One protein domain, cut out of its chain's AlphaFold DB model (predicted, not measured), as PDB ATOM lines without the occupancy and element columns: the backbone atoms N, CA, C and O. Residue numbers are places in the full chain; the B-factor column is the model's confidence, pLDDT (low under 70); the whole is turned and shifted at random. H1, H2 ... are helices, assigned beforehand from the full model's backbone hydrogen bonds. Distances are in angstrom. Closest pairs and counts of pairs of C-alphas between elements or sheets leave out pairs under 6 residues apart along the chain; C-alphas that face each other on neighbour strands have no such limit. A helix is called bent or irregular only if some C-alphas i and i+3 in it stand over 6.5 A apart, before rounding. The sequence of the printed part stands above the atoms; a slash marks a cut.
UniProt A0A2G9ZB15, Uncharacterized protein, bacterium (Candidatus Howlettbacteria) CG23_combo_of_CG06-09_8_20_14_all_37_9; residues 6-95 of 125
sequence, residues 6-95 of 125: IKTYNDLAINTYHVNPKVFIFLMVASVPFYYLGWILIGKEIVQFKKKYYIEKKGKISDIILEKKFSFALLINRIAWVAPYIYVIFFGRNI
ATOM      1  N   ILE A   6     -24.884   1.514 -53.401       84.69
ATOM      2  CA  ILE A   6     -26.101   1.064 -54.081       84.69
ATOM      3  C   ILE A   6     -26.561  -0.288 -53.535       84.69
ATOM      4  O   ILE A   6     -27.749  -0.468 -53.277       84.69
ATOM      5  N   LYS A   7     -25.632  -1.227 -53.315       87.81
ATOM      6  CA  LYS A   7     -25.945  -2.535 -52.728       87.81
ATOM      7  C   LYS A   7     -26.475  -2.380 -51.303       87.81
ATOM      8  O   LYS A   7     -27.506  -2.954 -50.986       87.81
ATOM      9  N   THR A   8     -25.846  -1.530 -50.492       89.00
ATOM     10  CA  THR A   8     -26.301  -1.256 -49.121       89.00
ATOM     11  C   THR A   8     -27.724  -0.699 -49.087       89.00
ATOM     12  O   THR A   8     -28.543  -1.174 -48.308       89.00
ATOM     13  N   TYR A   9     -28.053   0.275 -49.941       87.88
ATOM     14  CA  TYR A   9     -29.416   0.813 -49.994       87.88
ATOM     15  C   TYR A   9     -30.431  -0.163 -50.585       87.88
ATOM     16  O   TYR A   9     -31.590  -0.138 -50.179       87.88
ATOM     17  N   ASN A  10     -30.012  -1.030 -51.507       90.69
ATOM     18  CA  ASN A  10     -30.859  -2.095 -52.036       90.69
ATOM     19  C   ASN A  10     -31.207  -3.113 -50.937       90.69
ATOM     20  O   ASN A  10     -32.381  -3.385 -50.693       90.69
ATOM     21  N   ASP A  11     -30.196  -3.577 -50.199       90.56
ATOM     22  CA  ASP A  11     -30.369  -4.498 -49.075       90.56
ATOM     23  C   ASP A  11     -31.248  -3.874 -47.979       90.56
ATOM     24  O   ASP A  11     -32.123  -4.544 -47.436       90.56
ATOM     25  N   LEU A  12     -31.069  -2.582 -47.686       88.75
ATOM     26  CA  LEU A  12     -31.901  -1.849 -46.728       88.75
ATOM     27  C   LEU A  12     -33.365  -1.765 -47.194       88.75
ATOM     28  O   LEU A  12     -34.288  -2.021 -46.419       88.75
ATOM     29  N   ALA A  13     -33.583  -1.432 -48.467       89.12
ATOM     30  CA  ALA A  13     -34.916  -1.305 -49.042       89.12
ATOM     31  C   ALA A  13     -35.678  -2.635 -49.043       89.12
ATOM     32  O   ALA A  13     -36.854  -2.647 -48.691       89.12
ATOM     33  N   ILE A  14     -35.016  -3.742 -49.393       91.00
ATOM     34  CA  ILE A  14     -35.640  -5.068 -49.456       91.00
ATOM     35  C   ILE A  14     -35.790  -5.666 -48.055       91.00
ATOM     36  O   ILE A  14     -36.901  -5.998 -47.650       91.00
ATOM     37  N   ASN A  15     -34.690  -5.786 -47.308       90.19
ATOM     38  CA  ASN A  15     -34.652  -6.604 -46.093       90.19
ATOM     39  C   ASN A  15     -35.176  -5.868 -44.859       90.19
ATOM     40  O   ASN A  15     -35.677  -6.494 -43.929       90.19
ATOM     41  N   THR A  16     -35.030  -4.540 -44.808       87.94
ATOM     42  CA  THR A  16     -35.501  -3.743 -43.667       87.94
ATOM     43  C   THR A  16     -36.854  -3.127 -43.974       87.94
ATOM     44  O   THR A  16     -37.832  -3.395 -43.276       87.94
ATOM     45  N   TYR A  17     -36.922  -2.330 -45.040       89.06
ATOM     46  CA  TYR A  17     -38.093  -1.506 -45.321       89.06
ATOM     47  C   TYR A  17     -39.170  -2.196 -46.150       89.06
ATOM     48  O   TYR A  17     -40.300  -1.716 -46.164       89.06
ATOM     49  N   HIS A  18     -38.862  -3.328 -46.786       92.38
ATOM     50  CA  HIS A  18     -39.788  -4.074 -47.641       92.38
ATOM     51  C   HIS A  18     -40.446  -3.198 -48.725       92.38
ATOM     52  O   HIS A  18     -41.629  -3.342 -49.023       92.38
ATOM     53  N   VAL A  19     -39.681  -2.275 -49.312       92.31
ATOM     54  CA  VAL A  19     -40.131  -1.363 -50.376       92.31
ATOM     55  C   VAL A  19     -39.423  -1.652 -51.692       92.31
ATOM     56  O   VAL A  19     -38.355  -2.261 -51.722       92.31
ATOM     57  N   ASN A  20     -39.975  -1.144 -52.801       93.44
ATOM     58  CA  ASN A  20     -39.289  -1.211 -54.090       93.44
ATOM     59  C   ASN A  20     -37.920  -0.492 -54.011       93.44
ATOM     60  O   ASN A  20     -37.894   0.735 -53.829       93.44
ATOM     61  N   PRO A  21     -36.797  -1.213 -54.196       92.31
ATOM     62  CA  PRO A  21     -35.460  -0.655 -54.026       92.31
ATOM     63  C   PRO A  21     -35.145   0.431 -55.051       92.31
ATOM     64  O   PRO A  21     -34.445   1.384 -54.725       92.31
ATOM     65  N   LYS A  22     -35.698   0.352 -56.269       93.19
ATOM     66  CA  LYS A  22     -35.453   1.359 -57.313       93.19
ATOM     67  C   LYS A  22     -36.024   2.718 -56.918       93.19
ATOM     68  O   LYS A  22     -35.334   3.724 -57.037       93.19
ATOM     69  N   VAL A  23     -37.260   2.738 -56.413       93.19
ATOM     70  CA  VAL A  23     -37.929   3.971 -55.966       93.19
ATOM     71  C   VAL A  23     -37.225   4.538 -54.736       93.19
ATOM     72  O   VAL A  23     -36.945   5.732 -54.686       93.19
ATOM     73  N   PHE A  24     -36.871   3.680 -53.777       93.25
ATOM     74  CA  PHE A  24     -36.157   4.101 -52.574       93.25
ATOM     75  C   PHE A  24     -34.786   4.712 -52.901       93.25
ATOM     76  O   PHE A  24     -34.492   5.823 -52.466       93.25
ATOM     77  N   ILE A  25     -33.972   4.038 -53.720       92.88
ATOM     78  CA  ILE A  25     -32.660   4.542 -54.152       92.88
ATOM     79  C   ILE A  25     -32.815   5.836 -54.955       92.88
ATOM     80  O   ILE A  25     -32.056   6.776 -54.736       92.88
ATOM     81  N   PHE A  26     -33.809   5.918 -55.844       94.38
ATOM     82  CA  PHE A  26     -34.091   7.146 -56.582       94.38
ATOM     83  C   PHE A  26     -34.389   8.314 -55.638       94.38
ATOM     84  O   PHE A  26     -33.786   9.371 -55.785       94.38
ATOM     85  N   LEU A  27     -35.250   8.123 -54.633       93.69
ATOM     86  CA  LEU A  27     -35.561   9.155 -53.639       93.69
ATOM     87  C   LEU A  27     -34.343   9.537 -52.794       93.69
ATOM     88  O   LEU A  27     -34.151  10.719 -52.516       93.69
ATOM     89  N   MET A  28     -33.510   8.564 -52.416       92.06
ATOM     90  CA  MET A  28     -32.252   8.810 -51.709       92.06
ATOM     91  C   MET A  28     -31.292   9.661 -52.546       92.06
ATOM     92  O   MET A  28     -30.733  10.625 -52.041       92.06
ATOM     93  N   VAL A  29     -31.103   9.340 -53.828       93.25
ATOM     94  CA  VAL A  29     -30.195  10.086 -54.714       93.25
ATOM     95  C   VAL A  29     -30.771  11.458 -55.061       93.25
ATOM     96  O   VAL A  29     -30.051  12.453 -55.035       93.25
ATOM     97  N   ALA A  30     -32.069  11.531 -55.348       93.94
ATOM     98  CA  ALA A  30     -32.735  12.776 -55.702       93.94
ATOM     99  C   ALA A  30     -32.786  13.761 -54.529       93.94
ATOM    100  O   ALA A  30     -32.742  14.964 -54.763       93.94
ATOM    101  N   SER A  31     -32.841  13.292 -53.277       94.00
ATOM    102  CA  SER A  31     -32.874  14.164 -52.098       94.00
ATOM    103  C   SER A  31     -31.517  14.767 -51.731       94.00
ATOM    104  O   SER A  31     -31.478  15.866 -51.176       94.00
ATOM    105  N   VAL A  32     -30.408  14.106 -52.080       93.44
ATOM    106  CA  VAL A  32     -29.033  14.573 -51.824       93.44
ATOM    107  C   VAL A  32     -28.797  16.029 -52.256       93.44
ATOM    108  O   VAL A  32     -28.404  16.828 -51.399       93.44
ATOM    109  N   PRO A  33     -29.043  16.442 -53.519       94.50
ATOM    110  CA  PRO A  33     -28.786  17.820 -53.937       94.50
ATOM    111  C   PRO A  33     -29.610  18.836 -53.137       94.50
ATOM    112  O   PRO A  33     -29.073  19.859 -52.715       94.50
ATOM    113  N   PHE A  34     -30.884  18.546 -52.852       94.50
ATOM    114  CA  PHE A  34     -31.740  19.441 -52.066       94.50
ATOM    115  C   PHE A  34     -31.323  19.512 -50.598       94.50
ATOM    116  O   PHE A  34     -31.400  20.579 -49.984       94.50
ATOM    117  N   TYR A  35     -30.840  18.405 -50.037       93.06
ATOM    118  CA  TYR A  35     -30.323  18.364 -48.678       93.06
ATOM    119  C   TYR A  35     -29.108  19.288 -48.527       93.06
ATOM    120  O   TYR A  35     -29.105  20.170 -47.663       93.06
ATOM    121  N   TYR A  36     -28.107  19.158 -49.403       93.56
ATOM    122  CA  TYR A  36     -26.917  20.013 -49.363       93.56
ATOM    123  C   TYR A  36     -27.224  21.469 -49.716       93.56
ATOM    124  O   TYR A  36     -26.730  22.376 -49.043       93.56
ATOM    125  N   LEU A  37     -28.092  21.713 -50.700       93.94
ATOM    126  CA  LEU A  37     -28.557  23.059 -51.031       93.94
ATOM    127  C   LEU A  37     -29.241  23.720 -49.830       93.94
ATOM    128  O   LEU A  37     -28.954  24.875 -49.518       93.94
ATOM    129  N   GLY A  38     -30.077  22.978 -49.105       91.38
ATOM    130  CA  GLY A  38     -30.701  23.449 -47.874       91.38
ATOM    131  C   GLY A  38     -29.673  23.876 -46.821       91.38
ATOM    132  O   GLY A  38     -29.795  24.964 -46.264       91.38
ATOM    133  N   TRP A  39     -28.612  23.091 -46.604       92.38
ATOM    134  CA  TRP A  39     -27.529  23.459 -45.681       92.38
ATOM    135  C   TRP A  39     -26.760  24.709 -46.112       92.38
ATOM    136  O   TRP A  39     -26.482  25.568 -45.275       92.38
ATOM    137  N   ILE A  40     -26.452  24.843 -47.404       94.75
ATOM    138  CA  ILE A  40     -25.765  26.023 -47.949       94.75
ATOM    139  C   ILE A  40     -26.614  27.280 -47.736       94.75
ATOM    140  O   ILE A  40     -26.101  28.306 -47.284       94.75
ATOM    141  N   LEU A  41     -27.918  27.202 -48.017       93.50
ATOM    142  CA  LEU A  41     -28.842  28.313 -47.806       93.50
ATOM    143  C   LEU A  41     -28.960  28.671 -46.321       93.50
ATOM    144  O   LEU A  41     -28.828  29.842 -45.977       93.50
ATOM    145  N   ILE A  42     -29.124  27.682 -45.437       92.12
ATOM    146  CA  ILE A  42     -29.143  27.894 -43.980       92.12
ATOM    147  C   ILE A  42     -27.865  28.614 -43.529       92.12
ATOM    148  O   ILE A  42     -27.940  29.630 -42.840       92.12
ATOM    149  N   GLY A  43     -26.693  28.127 -43.945       91.94
ATOM    150  CA  GLY A  43     -25.405  28.727 -43.594       91.94
ATOM    151  C   GLY A  43     -25.274  30.169 -44.087       91.94
ATOM    152  O   GLY A  43     -24.855  31.049 -43.333       91.94
ATOM    153  N   LYS A  44     -25.697  30.438 -45.326       93.81
ATOM    154  CA  LYS A  44     -25.703  31.786 -45.906       93.81
ATOM    155  C   LYS A  44     -26.588  32.744 -45.105       93.81
ATOM    156  O   LYS A  44     -26.142  33.848 -44.794       93.81
ATOM    157  N   GLU A  45     -27.795  32.324 -44.734       91.25
ATOM    158  CA  GLU A  45     -28.714  33.149 -43.938       91.25
ATOM    159  C   GLU A  45     -28.182  33.384 -42.513       91.25
ATOM    160  O   GLU A  45     -28.281  34.500 -42.009       91.25
ATOM    161  N   ILE A  46     -27.516  32.400 -41.892       89.94
ATOM    162  CA  ILE A  46     -26.839  32.580 -40.591       89.94
ATOM    163  C   ILE A  46     -25.749  33.649 -40.670       89.94
ATOM    164  O   ILE A  46     -25.680  34.528 -39.808       89.94
ATOM    165  N   VAL A  47     -24.901  33.603 -41.700       90.75
ATOM    166  CA  VAL A  47     -23.827  34.592 -41.883       90.75
ATOM    167  C   VAL A  47     -24.406  35.989 -42.117       90.75
ATOM    168  O   VAL A  47     -23.947  36.956 -41.501       90.75
ATOM    169  N   GLN A  48     -25.437  36.104 -42.958       88.12
ATOM    170  CA  GLN A  48     -26.117  37.376 -43.221       88.12
ATOM    171  C   GLN A  48     -26.785  37.938 -41.962       88.12
ATOM    172  O   GLN A  48     -26.598  39.117 -41.647       88.12
ATOM    173  N   PHE A  49     -27.491  37.096 -41.205       86.75
ATOM    174  CA  PHE A  49     -28.127  37.483 -39.950       86.75
ATOM    175  C   PHE A  49     -27.096  37.941 -38.917       86.75
ATOM    176  O   PHE A  49     -27.261  39.000 -38.317       86.75
ATOM    177  N   LYS A  50     -25.987  37.208 -38.747       85.50
ATOM    178  CA  LYS A  50     -24.914  37.583 -37.813       85.50
ATOM    179  C   LYS A  50     -24.294  38.934 -38.176       85.50
ATOM    180  O   LYS A  50     -24.057  39.751 -37.288       85.50
ATOM    181  N   LYS A  51     -24.064  39.186 -39.471       86.31
ATOM    182  CA  LYS A  51     -23.550  40.473 -39.961       86.31
ATOM    183  C   LYS A  51     -24.518  41.612 -39.630       86.31
ATOM    184  O   LYS A  51     -24.089  42.623 -39.082       86.31
ATOM    185  N   LYS A  52     -25.813  41.425 -39.902       81.94
ATOM    186  CA  LYS A  52     -26.862  42.406 -39.589       81.94
ATOM    187  C   LYS A  52     -26.967  42.668 -38.083       81.94
ATOM    188  O   LYS A  52     -26.937  43.816 -37.659       81.94
ATOM    189  N   TYR A  53     -27.001  41.607 -37.278       82.31
ATOM    190  CA  TYR A  53     -27.079  41.684 -35.819       82.31
ATOM    191  C   TYR A  53     -25.904  42.461 -35.212       82.31
ATOM    192  O   TYR A  53     -26.103  43.292 -34.331       82.31
ATOM    193  N   TYR A  54     -24.680  42.210 -35.686       79.50
ATOM    194  CA  TYR A  54     -23.485  42.874 -35.162       79.50
ATOM    195  C   TYR A  54     -23.432  44.365 -35.525       79.50
ATOM    196  O   TYR A  54     -23.053  45.180 -34.689       79.50
ATOM    197  N   ILE A  55     -23.842  44.721 -36.750       79.81
ATOM    198  CA  ILE A  55     -23.837  46.106 -37.244       79.81
ATOM    199  C   ILE A  55     -24.969  46.925 -36.612       79.81
ATOM    200  O   ILE A  55     -24.746  48.045 -36.165       79.81
ATOM    201  N   GLU A  56     -26.182  46.376 -36.559       77.31
ATOM    202  CA  GLU A  56     -27.371  47.124 -36.133       77.31
ATOM    203  C   GLU A  56     -27.631  47.029 -34.619       77.31
ATOM    204  O   GLU A  56     -28.454  47.784 -34.102       77.31
ATOM    205  N   LYS A  57     -26.967  46.099 -33.899       68.81
ATOM    206  CA  LYS A  57     -27.204  45.760 -32.473       68.81
ATOM    207  C   LYS A  57     -28.693  45.625 -32.106       68.81
ATOM    208  O   LYS A  57     -29.090  45.829 -30.960       68.81
ATOM    209  N   LYS A  58     -29.531  45.274 -33.079       59.06
ATOM    210  CA  LYS A  58     -30.979  45.134 -32.929       59.06
ATOM    211  C   LYS A  58     -31.384  43.700 -33.238       59.06
ATOM    212  O   LYS A  58     -31.056  43.168 -34.292       59.06
ATOM    213  N   GLY A  59     -32.129  43.103 -32.312       63.34
ATOM    214  CA  GLY A  59     -32.690  41.756 -32.428       63.34
ATOM    215  C   GLY A  59     -32.238  40.831 -31.304       63.34
ATOM    216  O   GLY A  59     -31.355  41.168 -30.517       63.34
ATOM    217  N   LYS A  60     -32.856  39.656 -31.217       73.12
ATOM    218  CA  LYS A  60     -32.386  38.513 -30.425       73.12
ATOM    219  C   LYS A  60     -31.909  37.426 -31.383       73.12
ATOM    220  O   LYS A  60     -32.424  37.304 -32.487       73.12
ATOM    221  N   ILE A  61     -30.980  36.574 -30.948       70.88
ATOM    222  CA  ILE A  61     -30.519  35.423 -31.751       70.88
ATOM    223  C   ILE A  61     -31.697  34.523 -32.165       70.88
ATOM    224  O   ILE A  61     -31.677  33.954 -33.249       70.88
ATOM    225  N   SER A  62     -32.761  34.458 -31.358       69.94
ATOM    226  CA  SER A  62     -33.999  33.735 -31.678       69.94
ATOM    227  C   SER A  62     -34.713  34.228 -32.940       69.94
ATOM    228  O   SER A  62     -35.490  33.475 -33.523       69.94
ATOM    229  N   ASP A  63     -34.470  35.467 -33.371       79.88
ATOM    230  CA  ASP A  63     -35.181  36.067 -34.500       79.88
ATOM    231  C   ASP A  63     -34.739  35.466 -35.843       79.88
ATOM    232  O   ASP A  63     -35.515  35.479 -36.794       79.88
ATOM    233  N   ILE A  64     -33.558  34.831 -35.912       81.25
ATOM    234  CA  ILE A  64     -33.099  34.134 -37.124       81.25
ATOM    235  C   ILE A  64     -34.054  33.017 -37.546       81.25
ATOM    236  O   ILE A  64     -34.300  32.817 -38.731       81.25
ATOM    237  N   ILE A  65     -34.638  32.306 -36.578       74.94
ATOM    238  CA  ILE A  65     -35.546  31.184 -36.842       74.94
ATOM    239  C   ILE A  65     -36.833  31.683 -37.514       74.94
ATOM    240  O   ILE A  65     -37.496  30.931 -38.231       74.94
ATOM    241  N   LEU A  66     -37.156  32.963 -37.310       75.31
ATOM    242  CA  LEU A  66     -38.336  33.638 -37.838       75.31
ATOM    243  C   LEU A  66     -38.085  34.304 -39.196       75.31
ATOM    244  O   LEU A  66     -39.045  34.728 -39.843       75.31
ATOM    245  N   GLU A  67     -36.832  34.396 -39.646       82.75
ATOM    246  CA  GLU A  67     -36.513  34.942 -40.959       82.75
ATOM    247  C   GLU A  67     -37.053  34.020 -42.052       82.75
ATOM    248  O   GLU A  67     -36.662  32.857 -42.157       82.75
ATOM    249  N   LYS A  68     -37.932  34.549 -42.913       86.19
ATOM    250  CA  LYS A  68     -38.647  33.762 -43.937       86.19
ATOM    251  C   LYS A  68     -37.693  32.926 -44.796       86.19
ATOM    252  O   LYS A  68     -38.004  31.785 -45.127       86.19
ATOM    253  N   LYS A  69     -36.531  33.486 -45.143       88.38
ATOM    254  CA  LYS A  69     -35.496  32.805 -45.930       88.38
ATOM    255  C   LYS A  69     -34.854  31.653 -45.159       88.38
ATOM    256  O   LYS A  69     -34.705  30.570 -45.717       88.38
ATOM    257  N   PHE A  70     -34.543  31.862 -43.879       89.31
ATOM    258  CA  PHE A  70     -34.006  30.822 -43.006       89.31
ATOM    259  C   PHE A  70     -35.025  29.699 -42.799       89.31
ATOM    260  O   PHE A  70     -34.692  28.532 -43.002       89.31
ATOM    261  N   SER A  71     -36.280  30.028 -42.469       87.25
ATOM    262  CA  SER A  71     -37.330  29.022 -42.273       87.25
ATOM    263  C   SER A  71     -37.586  28.217 -43.551       87.25
ATOM    264  O   SER A  71     -37.778  27.007 -43.486       87.25
ATOM    265  N   PHE A  72     -37.551  28.862 -44.722       89.25
ATOM    266  CA  PHE A  72     -37.713  28.188 -46.012       89.25
ATOM    267  C   PHE A  72     -36.528  27.274 -46.352       89.25
ATOM    268  O   PHE A  72     -36.728  26.133 -46.764       89.25
ATOM    269  N   ALA A  73     -35.295  27.733 -46.125       90.56
ATOM    270  CA  ALA A  73     -34.097  26.915 -46.305       90.56
ATOM    271  C   ALA A  73     -34.098  25.689 -45.376       90.56
ATOM    272  O   ALA A  73     -33.794  24.573 -45.806       90.56
ATOM    273  N   LEU A  74     -34.515  25.885 -44.120       90.44
ATOM    274  CA  LEU A  74     -34.719  24.814 -43.153       90.44
ATOM    275  C   LEU A  74     -35.782  23.826 -43.641       90.44
ATOM    276  O   LEU A  74     -35.545  22.622 -43.606       90.44
ATOM    277  N   LEU A  75     -36.915  24.311 -44.154       90.00
ATOM    278  CA  LEU A  75     -37.982  23.468 -44.690       90.00
ATOM    279  C   LEU A  75     -37.489  22.584 -45.846       90.00
ATOM    280  O   LEU A  75     -37.699  21.375 -45.801       90.00
ATOM    281  N   ILE A  76     -36.798  23.154 -46.841       90.44
ATOM    282  CA  ILE A  76     -36.238  22.393 -47.975       90.44
ATOM    283  C   ILE A  76     -35.303  21.297 -47.472       90.44
ATOM    284  O   ILE A  76     -35.437  20.137 -47.863       90.44
ATOM    285  N   ASN A  77     -34.376  21.654 -46.580       93.38
ATOM    286  CA  ASN A  77     -33.423  20.705 -46.020       93.38
ATOM    287  C   ASN A  77     -34.134  19.544 -45.307       93.38
ATOM    288  O   ASN A  77     -33.753  18.385 -45.467       93.38
ATOM    289  N   ARG A  78     -35.186  19.851 -44.540       89.94
ATOM    290  CA  ARG A  78     -35.950  18.852 -43.790       89.94
ATOM    291  C   ARG A  78     -36.784  17.964 -44.697       89.94
ATOM    292  O   ARG A  78     -36.727  16.755 -44.512       89.94
ATOM    293  N   ILE A  79     -37.486  18.523 -45.683       91.62
ATOM    294  CA  ILE A  79     -38.261  17.748 -46.663       91.62
ATOM    295  C   ILE A  79     -37.343  16.788 -47.418       91.62
ATOM    296  O   ILE A  79     -37.656  15.606 -47.517       91.62
ATOM    297  N   ALA A  80     -36.189  17.269 -47.884       92.75
ATOM    298  CA  ALA A  80     -35.205  16.425 -48.549       92.75
ATOM    299  C   ALA A  80     -34.742  15.275 -47.638       92.75
ATOM    300  O   ALA A  80     -34.694  14.125 -48.063       92.75
ATOM    301  N   TRP A  81     -34.472  15.572 -46.366       91.06
ATOM    302  CA  TRP A  81     -34.048  14.569 -45.395       91.06
ATOM    303  C   TRP A  81     -35.117  13.494 -45.119       91.06
ATOM    304  O   TRP A  81     -34.784  12.312 -45.060       91.06
ATOM    305  N   VAL A  82     -36.397  13.869 -44.988       91.25
ATOM    306  CA  VAL A  82     -37.477  12.901 -44.705       91.25
ATOM    307  C   VAL A  82     -38.036  12.197 -45.942       91.25
ATOM    308  O   VAL A  82     -38.637  11.139 -45.791       91.25
ATOM    309  N   ALA A  83     -37.856  12.737 -47.150       92.00
ATOM    310  CA  ALA A  83     -38.462  12.230 -48.388       92.00
ATOM    311  C   ALA A  83     -38.374  10.698 -48.594       92.00
ATOM    312  O   ALA A  83     -39.419  10.076 -48.807       92.00
ATOM    313  N   PRO A  84     -37.198  10.046 -48.495       91.06
ATOM    314  CA  PRO A  84     -37.111   8.592 -48.660       91.06
ATOM    315  C   PRO A  84     -37.857   7.824 -47.556       91.06
ATOM    316  O   PRO A  84     -38.424   6.766 -47.819       91.06
ATOM    317  N   TYR A  85     -37.919   8.365 -46.339       89.31
ATOM    318  CA  TYR A  85     -38.634   7.756 -45.215       89.31
ATOM    319  C   TYR A  85     -40.147   7.956 -45.299       89.31
ATOM    320  O   TYR A  85     -40.889   7.074 -44.883       89.31
ATOM    321  N   ILE A  86     -40.615   9.058 -45.891       90.25
ATOM    322  CA  ILE A  86     -42.037   9.253 -46.209       90.25
ATOM    323  C   ILE A  86     -42.524   8.123 -47.116       90.25
ATOM    324  O   ILE A  86     -43.569   7.531 -46.863       90.25
ATOM    325  N   TYR A  87     -41.741   7.763 -48.132       92.38
ATOM    326  CA  TYR A  87     -42.072   6.624 -48.983       92.38
ATOM    327  C   TYR A  87     -42.142   5.305 -48.194       92.38
ATOM    328  O   TYR A  87     -43.082   4.534 -48.375       92.38
ATOM    329  N   VAL A  88     -41.219   5.073 -47.255       91.75
ATOM    330  CA  VAL A  88     -41.271   3.898 -46.364       91.75
ATOM    331  C   VAL A  88     -42.493   3.925 -45.438       91.75
ATOM    332  O   VAL A  88     -43.067   2.873 -45.187       91.75
ATOM    333  N   ILE A  89     -42.937   5.096 -44.970       89.44
ATOM    334  CA  ILE A  89     -44.158   5.229 -44.156       89.44
ATOM    335  C   ILE A  89     -45.395   4.760 -44.918       89.44
ATOM    336  O   ILE A  89     -46.234   4.069 -44.345       89.44
ATOM    337  N   PHE A  90     -45.513   5.127 -46.192       91.19
ATOM    338  CA  PHE A  90     -46.704   4.811 -46.975       91.19
ATOM    339  C   PHE A  90     -46.679   3.413 -47.602       91.19
ATOM    340  O   PHE A  90     -47.736   2.809 -47.764       91.19
ATOM    341  N   PHE A  91     -45.499   2.899 -47.962       92.12
ATOM    342  CA  PHE A  91     -45.375   1.684 -48.780       92.12
ATOM    343  C   PHE A  91     -44.509   0.586 -48.154       92.12
ATOM    344  O   PHE A  91     -44.408  -0.500 -48.720       92.12
ATOM    345  N   GLY A  92     -43.860   0.862 -47.024       88.56
ATOM    346  CA  GLY A  92     -42.909  -0.037 -46.382       88.56
ATOM    347  C   GLY A  92     -43.347  -0.533 -45.013       88.56
ATOM    348  O   GLY A  92     -44.483  -0.368 -44.571       88.56
ATOM    349  N   ARG A  93     -42.406  -1.181 -44.330       84.12
ATOM    350  CA  ARG A  93     -42.534  -1.675 -42.957       84.12
ATOM    351  C   ARG A  93     -41.276  -1.325 -42.169       84.12
ATOM    352  O   ARG A  93     -40.230  -1.058 -42.746       84.12
ATOM    353  N   ASN A  94     -41.378  -1.364 -40.842       84.38
ATOM    354  CA  ASN A  94     -40.227  -1.285 -39.940       84.38
ATOM    355  C   ASN A  94     -39.397   0.014 -40.067       84.38
ATOM    356  O   ASN A  94     -38.191   0.001 -40.318       84.38
ATOM    357  N   ILE A  95     -40.059   1.161 -39.891       80.81
ATOM    358  CA  ILE A  95     -39.372   2.454 -39.800       80.81
ATOM    359  C   ILE A  95     -38.513   2.464 -38.530       80.81
ATOM    360  O   ILE A  95     -39.006   2.079 -37.466       80.81
TER     361      ILE A  95
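Overview. This is residues 6 to 95 of the 125 residues of an uncharacterized protein of bacterium (Candidatus Howlettbacteria) CG23_combo_of_CG06-09_8_20_14_all_37_9 (UniProt A0A2G9ZB15). A long, gently bent helix, H2, runs along a narrow rod, and a second bent helix, H4, folds back beside it the opposite way, its last arm H4b turning steeply off the line of H4a. Short H1 packs slantwise on H2a at one end of the rod, and short H3 sits in the turn between H2 and H4 toward the other end. The printed part has 90 residues with four named helices, H1, H2, H3 and H4 in chain order, and no named strand; the class is all helix. The whole is only just loose, close to extended, with a radius of gyration of the C-alphas of 17.8 A and spans of 55 by 20 by 15 A.

Along the chain. H2, residues 21 to 56, was assigned as one helix by its hydrogen bonds but is bent: C-alphas 30 and 33 are 6.6 A apart. Its arms are H2a, residues 21 to 30, 13.8 A long, and H2b, residues 33 to 56, 34.3 A long and ending at C-alpha 56 (-27.371, 47.124, -36.133). H4, residues 68 to 91, was also assigned as one helix by its hydrogen bonds but is bent, with C-alphas 81 and 84 7.5 A apart. Its arms are H4a, residues 68 to 81, 19.8 A, and H4b, residues 84 to 91, 10.8 A, ending at C-alpha 91 (-45.375, 1.684, -48.780). H1, residues 6 to 16, spans 14.8 A from C-alpha 6 (-26.101, 1.064, -54.081). H3, residues 61 to 66, spans 10.1 A and is neither bent nor irregular, but only just: C-alphas 61 and 64 are 6.1 A apart.

Arrangement. H2a and H2b stand at a shallow tilt of 28 degrees, H4a and H4b at a steep tilt of 59 degrees. H2b and H4a touch at a shallow tilt of 25 degrees, opposite ways; their closest C-alphas, Gly 38 and Asn 77, are 4.3 A apart. H2a and H4b touch, closest at the C-alphas of Leu 27 and Pro 84, 5.2 A, opposite ways at a shallow tilt of 34 degrees, only just short of steep. H1 touches H2a at a steep tilt of 55 degrees, opposite ways, with the C-alphas of Ala 13 and Pro 21 closest at 5.1 A. H3 is close to but not clearly touching H2b, the closest C-alphas being Phe 49 and Ile 64 at 6.6 A. H1 and H4b are apart. In H1, H2a, H2b, H4a and H4b every O i to N i+4 pair is within hydrogen-bond range; in H3 0 of 2 are, beside 3 of 3 O i to N i+3 pairs.

Size, cuts and confidence. The C-alphas farthest apart, Asn 15 and Glu 56, are 55.1 A apart. The printed part has no cut, and its three links between helices are tight. The mean pLDDT of the printed part is 87.9; residues 57 to 59 and residue 62 are under 70.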